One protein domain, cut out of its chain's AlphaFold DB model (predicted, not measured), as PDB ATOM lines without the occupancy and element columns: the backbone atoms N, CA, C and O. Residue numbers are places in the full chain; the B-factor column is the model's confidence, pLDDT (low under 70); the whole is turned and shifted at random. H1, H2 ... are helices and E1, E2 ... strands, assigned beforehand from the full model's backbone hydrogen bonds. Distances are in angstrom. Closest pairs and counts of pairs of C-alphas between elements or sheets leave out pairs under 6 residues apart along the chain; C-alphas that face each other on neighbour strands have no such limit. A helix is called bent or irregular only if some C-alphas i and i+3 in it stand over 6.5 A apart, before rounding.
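What this domain is: This is residues 288 to 369 of the 1223 residues of the protein "Hypothetical protein" of Symbiodinium sp. KB8 (UniProt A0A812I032). Helix H1 lies near the middle of an elongated body, with the longer helix H4 side by side with it, running opposite ways, and strand E3 packed on it, its partner E4 beyond. At one end the two-stranded hairpin E1 and E2 reaches out, with residues 306 to 311 sticking out as its tip; at the other end sit the short H2 and the irregular H3. The 82 printed residues hold four named helices and four named strands in the order H1, E1, E2, E3, H2, H3, E4, H4, of the class mixed, helices and strands. The two sheets, E1 - E2 and E3 - E4, are antiparallel. The whole is only just loose, close to compact, with a radius of gyration of the C-alphas of 14.2 A and spans of 47 by 30 by 19 A.

How they stand to each other: H1, residues 291 to 301, and H4, residues 353 to 368, touch at a shallow tilt of 22 degrees, opposite ways; their closest C-alphas are those of Tyr 291 and Glu 367, 5.3 A apart. E1, residues 302 to 305, and E2, residues 312 to 315, form an antiparallel hairpin, with N 303 and O 314 2.8 A apart, within hydrogen-bond range. The closest C-alphas of E2 and H4 are those of Tyr 315 and Pro 353, 5.7 A apart. E2 runs on into E3, residues 318 to 322, across a break of 2 residues, at 64 degrees. The closest C-alphas of H1 and E3 are those of Glu 297 and Val 321, 5.8 A apart. H2, residues 324 to 327, and H3, residues 329 to 342, touch, their closest C-alphas being those of Tyr 325 and Phe 331, 6.2 A apart. H1 and H3 are apart. E4, residues 345 to 349, is the antiparallel neighbour of E3, with N 346 and O 321 2.8 A apart, within hydrogen-bond range. In H1 every O i to N i+4 pair is within hydrogen-bond range, in H3 6 of 10 and in H4 8 of 12; H2 is too short for such a pair.

Where its parts are: H1 begins at C-alpha 291, (5.114, -39.976, 32.136), and is 15.4 A long from first to last C-alpha. E3 is 12.9 A long and E4 13.0 A. H3 is 17.1 A long and irregular, with C-alphas 333 and 336 7.8 A apart. H4 is 22.7 A long, has a kink of 28 degrees near residue 362, is only just irregular, with C-alphas 362 and 365 6.9 A apart, and ends at C-alpha 368, (7.256, -35.193, 27.779).

The domain as a whole: The two C-alphas farthest apart are those of Ala 309 and Pro 333, 46.9 A. The printed part has no cut. The link from E1 to E2 is short, with 6 residues, and the other links are tight. The mean pLDDT of the printed part is 81.7; residues 308 to 309, 329 to 330 and 341 to 342 are under 70.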
ATOM      1  N   ASN A 288       3.363 -48.519  26.461       72.25
ATOM      2  CA  ASN A 288       2.098 -47.989  26.966       72.25
ATOM      3  C   ASN A 288       2.130 -47.396  28.394       72.25
ATOM      4  O   ASN A 288       1.050 -47.157  28.936       72.25
ATOM      5  N   LEU A 289       3.283 -47.133  29.022       82.44
ATOM      6  CA  LEU A 289       3.342 -46.385  30.295       82.44
ATOM      7  C   LEU A 289       3.229 -44.861  30.082       82.44
ATOM      8  O   LEU A 289       3.611 -44.340  29.043       82.44
ATOM      9  N   THR A 290       2.681 -44.151  31.069       86.38
ATOM     10  CA  THR A 290       2.564 -42.680  31.093       86.38
ATOM     11  C   THR A 290       3.780 -42.027  31.754       86.38
ATOM     12  O   THR A 290       4.472 -42.666  32.544       86.38
ATOM     13  N   TYR A 291       4.006 -40.726  31.514       89.44
ATOM     14  CA  TYR A 291       5.114 -39.976  32.136       89.44
ATOM     15  C   TYR A 291       5.285 -40.216  33.656       89.44
ATOM     16  O   TYR A 291       6.389 -40.580  34.061       89.44
ATOM     17  N   PRO A 292       4.248 -40.079  34.518       88.62
ATOM     18  CA  PRO A 292       4.411 -40.276  35.962       88.62
ATOM     19  C   PRO A 292       4.762 -41.718  36.349       88.62
ATOM     20  O   PRO A 292       5.427 -41.931  37.358       88.62
ATOM     21  N   GLU A 293       4.329 -42.704  35.560       88.62
ATOM     22  CA  GLU A 293       4.667 -44.114  35.785       88.62
ATOM     23  C   GLU A 293       6.134 -44.381  35.429       88.62
ATOM     24  O   GLU A 293       6.843 -44.988  36.223       88.62
ATOM     25  N   ILE A 294       6.611 -43.863  34.289       90.50
ATOM     26  CA  ILE A 294       8.015 -43.999  33.868       90.50
ATOM     27  C   ILE A 294       8.944 -43.273  34.849       90.50
ATOM     28  O   ILE A 294       9.910 -43.863  35.326       90.50
ATOM     29  N   ALA A 295       8.647 -42.011  35.178       90.00
ATOM     30  CA  ALA A 295       9.456 -41.219  36.103       90.00
ATOM     31  C   ALA A 295       9.471 -41.831  37.514       90.00
ATOM     32  O   ALA A 295      10.532 -41.953  38.121       90.00
ATOM     33  N   GLY A 296       8.313 -42.285  38.006       89.81
ATOM     34  CA  GLY A 296       8.202 -42.926  39.315       89.81
ATOM     35  C   GLY A 296       8.908 -44.282  39.399       89.81
ATOM     36  O   GLY A 296       9.470 -44.602  40.443       89.81
ATOM     37  N   GLU A 297       8.909 -45.084  38.329       91.94
ATOM     38  CA  GLU A 297       9.725 -46.304  38.274       91.94
ATOM     39  C   GLU A 297      11.220 -45.984  38.245       91.94
ATOM     40  O   GLU A 297      11.990 -46.609  38.974       91.94
ATOM     41  N   LEU A 298      11.632 -44.986  37.457       92.00
ATOM     42  CA  LEU A 298      13.031 -44.582  37.349       92.00
ATOM     43  C   LEU A 298      13.585 -44.106  38.701       92.00
ATOM     44  O   LEU A 298      14.660 -44.551  39.094       92.00
ATOM     45  N   ASP A 299      12.826 -43.302  39.451       91.81
ATOM     46  CA  ASP A 299      13.219 -42.800  40.778       91.81
ATOM     47  C   ASP A 299      13.378 -43.915  41.826       91.81
ATOM     48  O   ASP A 299      14.152 -43.780  42.771       91.81
ATOM     49  N   ARG A 300      12.649 -45.029  41.680       91.62
ATOM     50  CA  ARG A 300      12.772 -46.194  42.576       91.62
ATOM     51  C   ARG A 300      13.925 -47.117  42.198       91.62
ATOM     52  O   ARG A 300      14.342 -47.922  43.025       91.62
ATOM     53  N   ILE A 301      14.389 -47.047  40.951       91.50
ATOM     54  CA  ILE A 301      15.468 -47.890  40.431       91.50
ATOM     55  C   ILE A 301      16.819 -47.177  40.538       91.50
ATOM     56  O   ILE A 301      17.818 -47.827  40.835       91.50
ATOM     57  N   VAL A 302      16.872 -45.868  40.293       93.12
ATOM     58  CA  VAL A 302      18.106 -45.071  40.279       93.12
ATOM     59  C   VAL A 302      18.294 -44.388  41.635       93.12
ATOM     60  O   VAL A 302      17.696 -43.353  41.913       93.12
ATOM     61  N   GLU A 303      19.151 -44.954  42.485       89.75
ATOM     62  CA  GLU A 303      19.512 -44.378  43.782       89.75
ATOM     63  C   GLU A 303      20.793 -43.543  43.667       89.75
ATOM     64  O   GLU A 303      21.845 -44.059  43.286       89.75
ATOM     65  N   VAL A 304      20.748 -42.275  44.084       86.94
ATOM     66  CA  VAL A 304      21.961 -41.460  44.272       86.94
ATOM     67  C   VAL A 304      22.435 -41.570  45.716       86.94
ATOM     68  O   VAL A 304      21.663 -41.343  46.649       86.94
ATOM     69  N   ARG A 305      23.712 -41.908  45.914       81.06
ATOM     70  CA  ARG A 305      24.353 -41.988  47.237       81.06
ATOM     71  C   ARG A 305      25.509 -41.003  47.343       81.06
ATOM     72  O   ARG A 305      26.231 -40.816  46.375       81.06
ATOM     73  N   GLY A 306      25.710 -40.443  48.537       76.81
ATOM     74  CA  GLY A 306      26.757 -39.455  48.819       76.81
ATOM     75  C   GLY A 306      26.259 -38.007  48.756       76.81
ATOM     76  O   GLY A 306      25.123 -37.738  48.362       76.81
ATOM     77  N   GLU A 307      27.111 -37.064  49.161       71.94
ATOM     78  CA  GLU A 307      26.823 -35.625  49.148       71.94
ATOM     79  C   GLU A 307      27.848 -34.869  48.291       71.94
ATOM     80  O   GLU A 307      29.039 -35.183  48.277       71.94
ATOM     81  N   GLY A 308      27.391 -33.844  47.569       65.56
ATOM     82  CA  GLY A 308      28.270 -32.974  46.788       65.56
ATOM     83  C   GLY A 308      28.975 -33.696  45.635       65.56
ATOM     84  O   GLY A 308      28.323 -34.254  44.761       65.56
ATOM     85  N   ALA A 309      30.308 -33.629  45.597       58.34
ATOM     86  CA  ALA A 309      31.121 -34.168  44.502       58.34
ATOM     87  C   ALA A 309      31.396 -35.683  44.601       58.34
ATOM     88  O   ALA A 309      31.907 -36.256  43.646       58.34
ATOM     89  N   GLU A 310      31.055 -36.331  45.722       71.81
ATOM     90  CA  GLU A 310      31.224 -37.783  45.934       71.81
ATOM     91  C   GLU A 310      29.955 -38.583  45.586       71.81
ATOM     92  O   GLU A 310      29.807 -39.746  45.967       71.81
ATOM     93  N   GLN A 311      29.001 -37.947  44.901       82.50
ATOM     94  CA  GLN A 311      27.767 -38.603  44.497       82.50
ATOM     95  C   GLN A 311      28.038 -39.722  43.489       82.50
ATOM     96  O   GLN A 311      28.794 -39.549  42.541       82.50
ATOM     97  N   THR A 312      27.391 -40.869  43.694       83.31
ATOM     98  CA  THR A 312      27.457 -42.027  42.793       83.31
ATOM     99  C   THR A 312      26.066 -42.605  42.570       83.31
ATOM    100  O   THR A 312      25.203 -42.533  43.453       83.31
ATOM    101  N   ILE A 313      25.842 -43.179  41.386       89.38
ATOM    102  CA  ILE A 313      24.595 -43.869  41.055       89.38
ATOM    103  C   ILE A 313      24.706 -45.349  41.407       89.38
ATOM    104  O   ILE A 313      25.649 -46.041  41.020       89.38
ATOM    105  N   ARG A 314      23.684 -45.858  42.094       89.31
ATOM    106  CA  ARG A 314      23.446 -47.285  42.284       89.31
ATOM    107  C   ARG A 314      22.079 -47.650  41.721       89.31
ATOM    108  O   ARG A 314      21.088 -46.982  41.983       89.31
ATOM    109  N   TYR A 315      22.027 -48.766  41.008       92.19
ATOM    110  CA  TYR A 315      20.780 -49.347  40.528       92.19
ATOM    111  C   TYR A 315      20.215 -50.321  41.571       92.19
ATOM    112  O   TYR A 315      20.932 -51.204  42.043       92.19
ATOM    113  N   ALA A 316      18.955 -50.143  41.966       88.94
ATOM    114  CA  ALA A 316      18.289 -50.994  42.943       88.94
ATOM    115  C   ALA A 316      17.903 -52.342  42.315       88.94
ATOM    116  O   ALA A 316      17.110 -52.403  41.377       88.94
ATOM    117  N   ASP A 317      18.420 -53.438  42.872       86.06
ATOM    118  CA  ASP A 317      18.142 -54.808  42.403       86.06
ATOM    119  C   ASP A 317      16.682 -55.232  42.656       86.06
ATOM    120  O   ASP A 317      16.198 -56.228  42.116       86.06
ATOM    121  N   ARG A 318      15.955 -54.474  43.487       86.31
ATOM    122  CA  ARG A 318      14.553 -54.713  43.819       86.31
ATOM    123  C   ARG A 318      13.804 -53.389  43.909       86.31
ATOM    124  O   ARG A 318      14.126 -52.563  44.757       86.31
ATOM    125  N   ALA A 319      12.792 -53.219  43.066       88.12
ATOM    126  CA  ALA A 319      12.011 -51.989  42.985       88.12
ATOM    127  C   ALA A 319      10.521 -52.283  42.766       88.12
ATOM    128  O   ALA A 319      10.127 -53.368  42.327       88.12
ATOM    129  N   GLU A 320       9.682 -51.305  43.098       88.12
ATOM    130  CA  GLU A 320       8.250 -51.355  42.818       88.12
ATOM    131  C   GLU A 320       7.981 -50.868  41.382       88.12
ATOM    132  O   GLU A 320       8.159 -49.684  41.081       88.12
ATOM    133  N   VAL A 321       7.542 -51.779  40.508       87.75
ATOM    134  CA  VAL A 321       7.363 -51.548  39.061       87.75
ATOM    135  C   VAL A 321       5.941 -51.872  38.594       87.75
ATOM    136  O   VAL A 321       5.230 -52.649  39.232       87.75
ATOM    137  N   SER A 322       5.503 -51.297  37.472       85.00
ATOM    138  CA  SER A 322       4.173 -51.539  36.890       85.00
ATOM    139  C   SER A 322       4.001 -52.991  36.441       85.00
ATOM    140  O   SER A 322       4.869 -53.548  35.767       85.00
ATOM    141  N   VAL A 323       2.852 -53.595  36.752       80.81
ATOM    142  CA  VAL A 323       2.572 -55.016  36.467       80.81
ATOM    143  C   VAL A 323       2.441 -55.281  34.956       80.81
ATOM    144  O   VAL A 323       2.054 -54.402  34.187       80.81
ATOM    145  N   TRP A 324       2.719 -56.512  34.506       75.25
ATOM    146  CA  TRP A 324       2.751 -56.905  33.085       75.25
ATOM    147  C   TRP A 324       1.510 -56.495  32.265       75.25
ATOM    148  O   TRP A 324       1.637 -56.144  31.091       75.25
ATOM    149  N   TYR A 325       0.313 -56.507  32.859       71.44
ATOM    150  CA  TYR A 325      -0.926 -56.145  32.164       71.44
ATOM    151  C   TYR A 325      -1.090 -54.628  31.989       71.44
ATOM    152  O   TYR A 325      -1.777 -54.201  31.067       71.44
ATOM    153  N   MET A 326      -0.429 -53.803  32.811       77.00
ATOM    154  CA  MET A 326      -0.377 -52.349  32.610       77.00
ATOM    155  C   MET A 326       0.411 -52.001  31.338       77.00
ATOM    156  O   MET A 326       0.097 -51.017  30.674       77.00
ATOM    157  N   ARG A 327       1.383 -52.845  30.964       74.31
ATOM    158  CA  ARG A 327       2.291 -52.668  29.816       74.31
ATOM    159  C   ARG A 327       1.729 -53.239  28.501       74.31
ATOM    160  O   ARG A 327       2.208 -52.940  27.411       74.31
ATOM    161  N   ASN A 328       0.691 -54.075  28.564       73.12
ATOM    162  CA  ASN A 328       0.184 -54.798  27.398       73.12
ATOM    163  C   ASN A 328      -1.026 -54.092  26.755       73.12
ATOM    164  O   ASN A 328      -2.068 -53.901  27.384       73.12
ATOM    165  N   VAL A 329      -0.903 -53.753  25.466       65.50
ATOM    166  CA  VAL A 329      -1.897 -52.972  24.706       65.50
ATOM    167  C   VAL A 329      -3.290 -53.612  24.678       65.50
ATOM    168  O   VAL A 329      -4.291 -52.899  24.626       65.50
ATOM    169  N   LEU A 330      -3.374 -54.945  24.775       65.69
ATOM    170  CA  LEU A 330      -4.644 -55.678  24.802       65.69
ATOM    171  C   LEU A 330      -5.510 -55.323  26.020       65.69
ATOM    172  O   LEU A 330      -6.733 -55.432  25.956       65.69
ATOM    173  N   PHE A 331      -4.896 -54.871  27.116       70.62
ATOM    174  CA  PHE A 331      -5.582 -54.572  28.374       70.62
ATOM    175  C   PHE A 331      -5.855 -53.081  28.580       70.62
ATOM    176  O   PHE A 331      -6.483 -52.712  29.572       70.62
ATOM    177  N   LEU A 332      -5.458 -52.220  27.636       71.31
ATOM    178  CA  LEU A 332      -5.643 -50.769  27.723       71.31
ATOM    179  C   LEU A 332      -7.096 -50.342  28.044       71.31
ATOM    180  O   LEU A 332      -7.260 -49.489  28.917       71.31
ATOM    181  N   PRO A 333      -8.157 -50.947  27.456       73.38
ATOM    182  CA  PRO A 333      -9.546 -50.586  27.774       73.38
ATOM    183  C   PRO A 333      -9.968 -50.940  29.209       73.38
ATOM    184  O   PRO A 333     -10.902 -50.351  29.743       73.38
ATOM    185  N   PHE A 334      -9.286 -51.901  29.835       72.44
ATOM    186  CA  PHE A 334      -9.616 -52.434  31.160       72.44
ATOM    187  C   PHE A 334      -8.616 -52.007  32.239       72.44
ATOM    188  O   PHE A 334      -8.747 -52.403  33.395       72.44
ATOM    189  N   ARG A 335      -7.623 -51.184  31.886       78.75
ATOM    190  CA  ARG A 335      -6.475 -50.847  32.734       78.75
ATOM    191  C   ARG A 335      -6.859 -50.155  34.040       78.75
ATOM    192  O   ARG A 335      -6.332 -50.511  35.084       78.75
ATOM    193  N   LEU A 336      -7.808 -49.218  33.999       75.19
ATOM    194  CA  LEU A 336      -8.309 -48.545  35.206       75.19
ATOM    195  C   LEU A 336      -9.001 -49.529  36.160       75.19
ATOM    196  O   LEU A 336      -8.792 -49.466  37.369       75.19
ATOM    197  N   LEU A 337      -9.783 -50.466  35.616       70.88
ATOM    198  CA  LEU A 337     -10.478 -51.487  36.401       70.88
ATOM    199  C   LEU A 337      -9.491 -52.505  36.991       70.88
ATOM    200  O   LEU A 337      -9.558 -52.802  38.179       70.88
ATOM    201  N   LEU A 338      -8.553 -53.009  36.185       72.38
ATOM    202  CA  LEU A 338      -7.534 -53.962  36.632       72.38
ATOM    203  C   LEU A 338      -6.567 -53.333  37.638       72.38
ATOM    204  O   LEU A 338      -6.270 -53.959  38.646       72.38
ATOM    205  N   GLY A 339      -6.148 -52.083  37.427       77.69
ATOM    206  CA  GLY A 339      -5.321 -51.352  38.385       77.69
ATOM    207  C   GLY A 339      -6.021 -51.142  39.732       77.69
ATOM    208  O   GLY A 339      -5.385 -51.289  40.771       77.69
ATOM    209  N   TYR A 340      -7.334 -50.876  39.732       75.12
ATOM    210  CA  TYR A 340      -8.123 -50.756  40.963       75.12
ATOM    211  C   TYR A 340      -8.318 -52.101  41.685       75.12
ATOM    212  O   TYR A 340      -8.253 -52.156  42.909       75.12
ATOM    213  N   VAL A 341      -8.553 -53.190  40.943       63.84
ATOM    214  CA  VAL A 341      -8.892 -54.512  41.509       63.84
ATOM    215  C   VAL A 341      -7.658 -55.347  41.873       63.84
ATOM    216  O   VAL A 341      -7.682 -56.065  42.869       63.84
ATOM    217  N   ALA A 342      -6.595 -55.281  41.073       66.94
ATOM    218  CA  ALA A 342      -5.416 -56.147  41.172       66.94
ATOM    219  C   ALA A 342      -4.102 -55.385  41.439       66.94
ATOM    220  O   ALA A 342      -3.055 -56.022  41.547       66.94
ATOM    221  N   GLY A 343      -4.154 -54.054  41.574       76.31
ATOM    222  CA  GLY A 343      -3.012 -53.194  41.899       76.31
ATOM    223  C   GLY A 343      -2.137 -52.847  40.691       76.31
ATOM    224  O   GLY A 343      -1.672 -53.718  39.967       76.31
ATOM    225  N   SER A 344      -1.865 -51.558  40.477       77.69
ATOM    226  CA  SER A 344      -1.101 -51.060  39.320       77.69
ATOM    227  C   SER A 344       0.391 -51.409  39.332       77.69
ATOM    228  O   SER A 344       1.032 -51.394  38.281       77.69
ATOM    229  N   THR A 345       0.947 -51.723  40.500       85.88
ATOM    230  CA  THR A 345       2.379 -51.950  40.718       85.88
ATOM    231  C   THR A 345       2.633 -53.212  41.540       85.88
ATOM    232  O   THR A 345       1.769 -53.693  42.273       85.88
ATOM    233  N   SER A 346       3.835 -53.769  41.412       82.44
ATOM    234  CA  SER A 346       4.303 -54.913  42.195       82.44
ATOM    235  C   SER A 346       5.802 -54.813  42.468       82.44
ATOM    236  O   SER A 346       6.556 -54.347  41.614       82.44
ATOM    237  N   PHE A 347       6.243 -55.295  43.631       87.19
ATOM    238  CA  PHE A 347       7.667 -55.438  43.939       87.19
ATOM    239  C   PHE A 347       8.273 -56.606  43.161       87.19
ATOM    240  O   PHE A 347       7.842 -57.750  43.323       87.19
ATOM    241  N   VAL A 348       9.294 -56.321  42.353       82.00
ATOM    242  CA  VAL A 348       9.967 -57.305  41.494       82.00
ATOM    243  C   VAL A 348      11.478 -57.237  41.719       82.00
ATOM    244  O   VAL A 348      12.038 -56.158  41.907       82.00
ATOM    245  N   GLU A 349      12.135 -58.400  41.729       84.44
ATOM    246  CA  GLU A 349      13.597 -58.488  41.632       84.44
ATOM    247  C   GLU A 349      14.002 -58.321  40.167       84.44
ATOM    248  O   GLU A 349      13.568 -59.078  39.295       84.44
ATOM    249  N   LEU A 350      14.788 -57.287  39.889       82.62
ATOM    250  CA  LEU A 350      15.207 -56.925  38.544       82.62
ATOM    251  C   LEU A 350      16.488 -57.688  38.209       82.62
ATOM    252  O   LEU A 350      17.531 -57.446  38.805       82.62
ATOM    253  N   GLU A 351      16.427 -58.580  37.217       75.62
ATOM    254  CA  GLU A 351      17.613 -59.323  36.756       75.62
ATOM    255  C   GLU A 351      18.728 -58.393  36.247       75.62
ATOM    256  O   GLU A 351      19.906 -58.735  36.333       75.62
ATOM    257  N   ASN A 352      18.360 -57.233  35.692       81.88
ATOM    258  CA  ASN A 352      19.299 -56.221  35.224       81.88
ATOM    259  C   ASN A 352      18.710 -54.806  35.396       81.88
ATOM    260  O   ASN A 352      18.091 -54.266  34.471       81.88
ATOM    261  N   PRO A 353      18.861 -54.192  36.583       83.81
ATOM    262  CA  PRO A 353      18.215 -52.917  36.893       83.81
ATOM    263  C   PRO A 353      18.801 -51.751  36.082       83.81
ATOM    264  O   PRO A 353      18.070 -50.839  35.705       83.81
ATOM    265  N   SER A 354      20.089 -51.820  35.717       83.50
ATOM    266  CA  SER A 354      20.747 -50.839  34.842       83.50
ATOM    267  C   SER A 354      20.173 -50.856  33.421       83.50
ATOM    268  O   SER A 354      19.889 -49.801  32.859       83.50
ATOM    269  N   GLN A 355      19.929 -52.040  32.844       82.12
ATOM    270  CA  GLN A 355      19.209 -52.154  31.571       82.12
ATOM    271  C   GLN A 355      17.783 -51.610  31.681       82.12
ATOM    272  O   GLN A 355      17.341 -50.878  30.798       82.12
ATOM    273  N   HIS A 356      17.071 -51.962  32.752       84.44
ATOM    274  CA  HIS A 356      15.678 -51.567  32.936       84.44
ATOM    275  C   HIS A 356      15.523 -50.044  33.016       84.44
ATOM    276  O   HIS A 356      14.707 -49.466  32.303       84.44
ATOM    277  N   ALA A 357      16.360 -49.381  33.820       86.81
ATOM    278  CA  ALA A 357      16.403 -47.921  33.904       86.81
ATOM    279  C   ALA A 357      16.662 -47.281  32.535       86.81
ATOM    280  O   ALA A 357      16.085 -46.254  32.188       86.81
ATOM    281  N   ARG A 358      17.497 -47.918  31.718       87.62
ATOM    282  CA  ARG A 358      17.830 -47.440  30.382       87.62
ATOM    283  C   ARG A 358      16.676 -47.534  29.394       87.62
ATOM    284  O   ARG A 358      16.486 -46.619  28.601       87.62
ATOM    285  N   GLU A 359      15.891 -48.603  29.467       83.56
ATOM    286  CA  GLU A 359      14.661 -48.759  28.684       83.56
ATOM    287  C   GLU A 359      13.611 -47.707  29.081       83.56
ATOM    288  O   GLU A 359      12.969 -47.131  28.205       83.56
ATOM    289  N   LEU A 360      13.512 -47.362  30.372       87.81
ATOM    290  CA  LEU A 360      12.678 -46.249  30.845       87.81
ATOM    291  C   LEU A 360      13.173 -44.890  30.311       87.81
ATOM    292  O   LEU A 360      12.376 -44.098  29.811       87.81
ATOM    293  N   MET A 361      14.484 -44.624  30.367       91.50
ATOM    294  CA  MET A 361      15.082 -43.374  29.868       91.50
ATOM    295  C   MET A 361      14.913 -43.178  28.353       91.50
ATOM    296  O   MET A 361      14.841 -42.039  27.898       91.50
ATOM    297  N   LEU A 362      14.830 -44.257  27.564       85.00
ATOM    298  CA  LEU A 362      14.592 -44.185  26.115       85.00
ATOM    299  C   LEU A 362      13.185 -43.686  25.759       85.00
ATOM    300  O   LEU A 362      13.034 -42.935  24.788       85.00
ATOM    301  N   GLU A 363      12.184 -44.106  26.536       84.19
ATOM    302  CA  GLU A 363      10.771 -43.756  26.334       84.19
ATOM    303  C   GLU A 363      10.394 -42.432  27.018       84.19
ATOM    304  O   GLU A 363       9.505 -41.728  26.541       84.19
ATOM    305  N   LEU A 364      11.094 -42.046  28.094       88.56
ATOM    306  CA  LEU A 364      10.801 -40.838  28.873       88.56
ATOM    307  C   LEU A 364      10.623 -39.565  28.006       88.56
ATOM    308  O   LEU A 364       9.619 -38.877  28.202       88.56
ATOM    309  N   PRO A 365      11.486 -39.251  27.010       89.00
ATOM    310  CA  PRO A 365      11.309 -38.078  26.149       89.00
ATOM    311  C   PRO A 365      10.035 -38.096  25.294       89.00
ATOM    312  O   PRO A 365       9.531 -37.037  24.932       89.00
ATOM    313  N   ASP A 366       9.500 -39.264  24.932       85.75
ATOM    314  CA  ASP A 366       8.297 -39.334  24.092       85.75
ATOM    315  C   ASP A 366       7.021 -38.964  24.861       85.75
ATOM    316  O   ASP A 366       6.064 -38.473  24.259       85.75
ATOM    317  N   GLU A 367       7.035 -39.102  26.189       86.38
ATOM    318  CA  GLU A 367       5.915 -38.764  27.076       86.38
ATOM    319  C   GLU A 367       5.978 -37.324  27.634       86.38
ATOM    320  O   GLU A 367       5.012 -36.836  28.241       86.38
ATOM    321  N   VAL A 368       7.093 -36.612  27.411       86.38
ATOM    322  CA  VAL A 368       7.256 -35.193  27.779       86.38
ATOM    323  C   VAL A 368       6.460 -34.281  26.842       86.38
ATOM    324  O   VAL A 368       5.739 -33.390  27.302       86.38
ATOM    325  N   GLY A 369       6.568 -34.499  25.526       77.75
ATOM    326  CA  GLY A 369       5.986 -33.603  24.524       77.75
ATOM    327  C   GLY A 369       6.562 -32.185  24.636       77.75
ATOM    328  O   GLY A 369       7.768 -32.020  24.718       77.75
TER     329      GLY A 369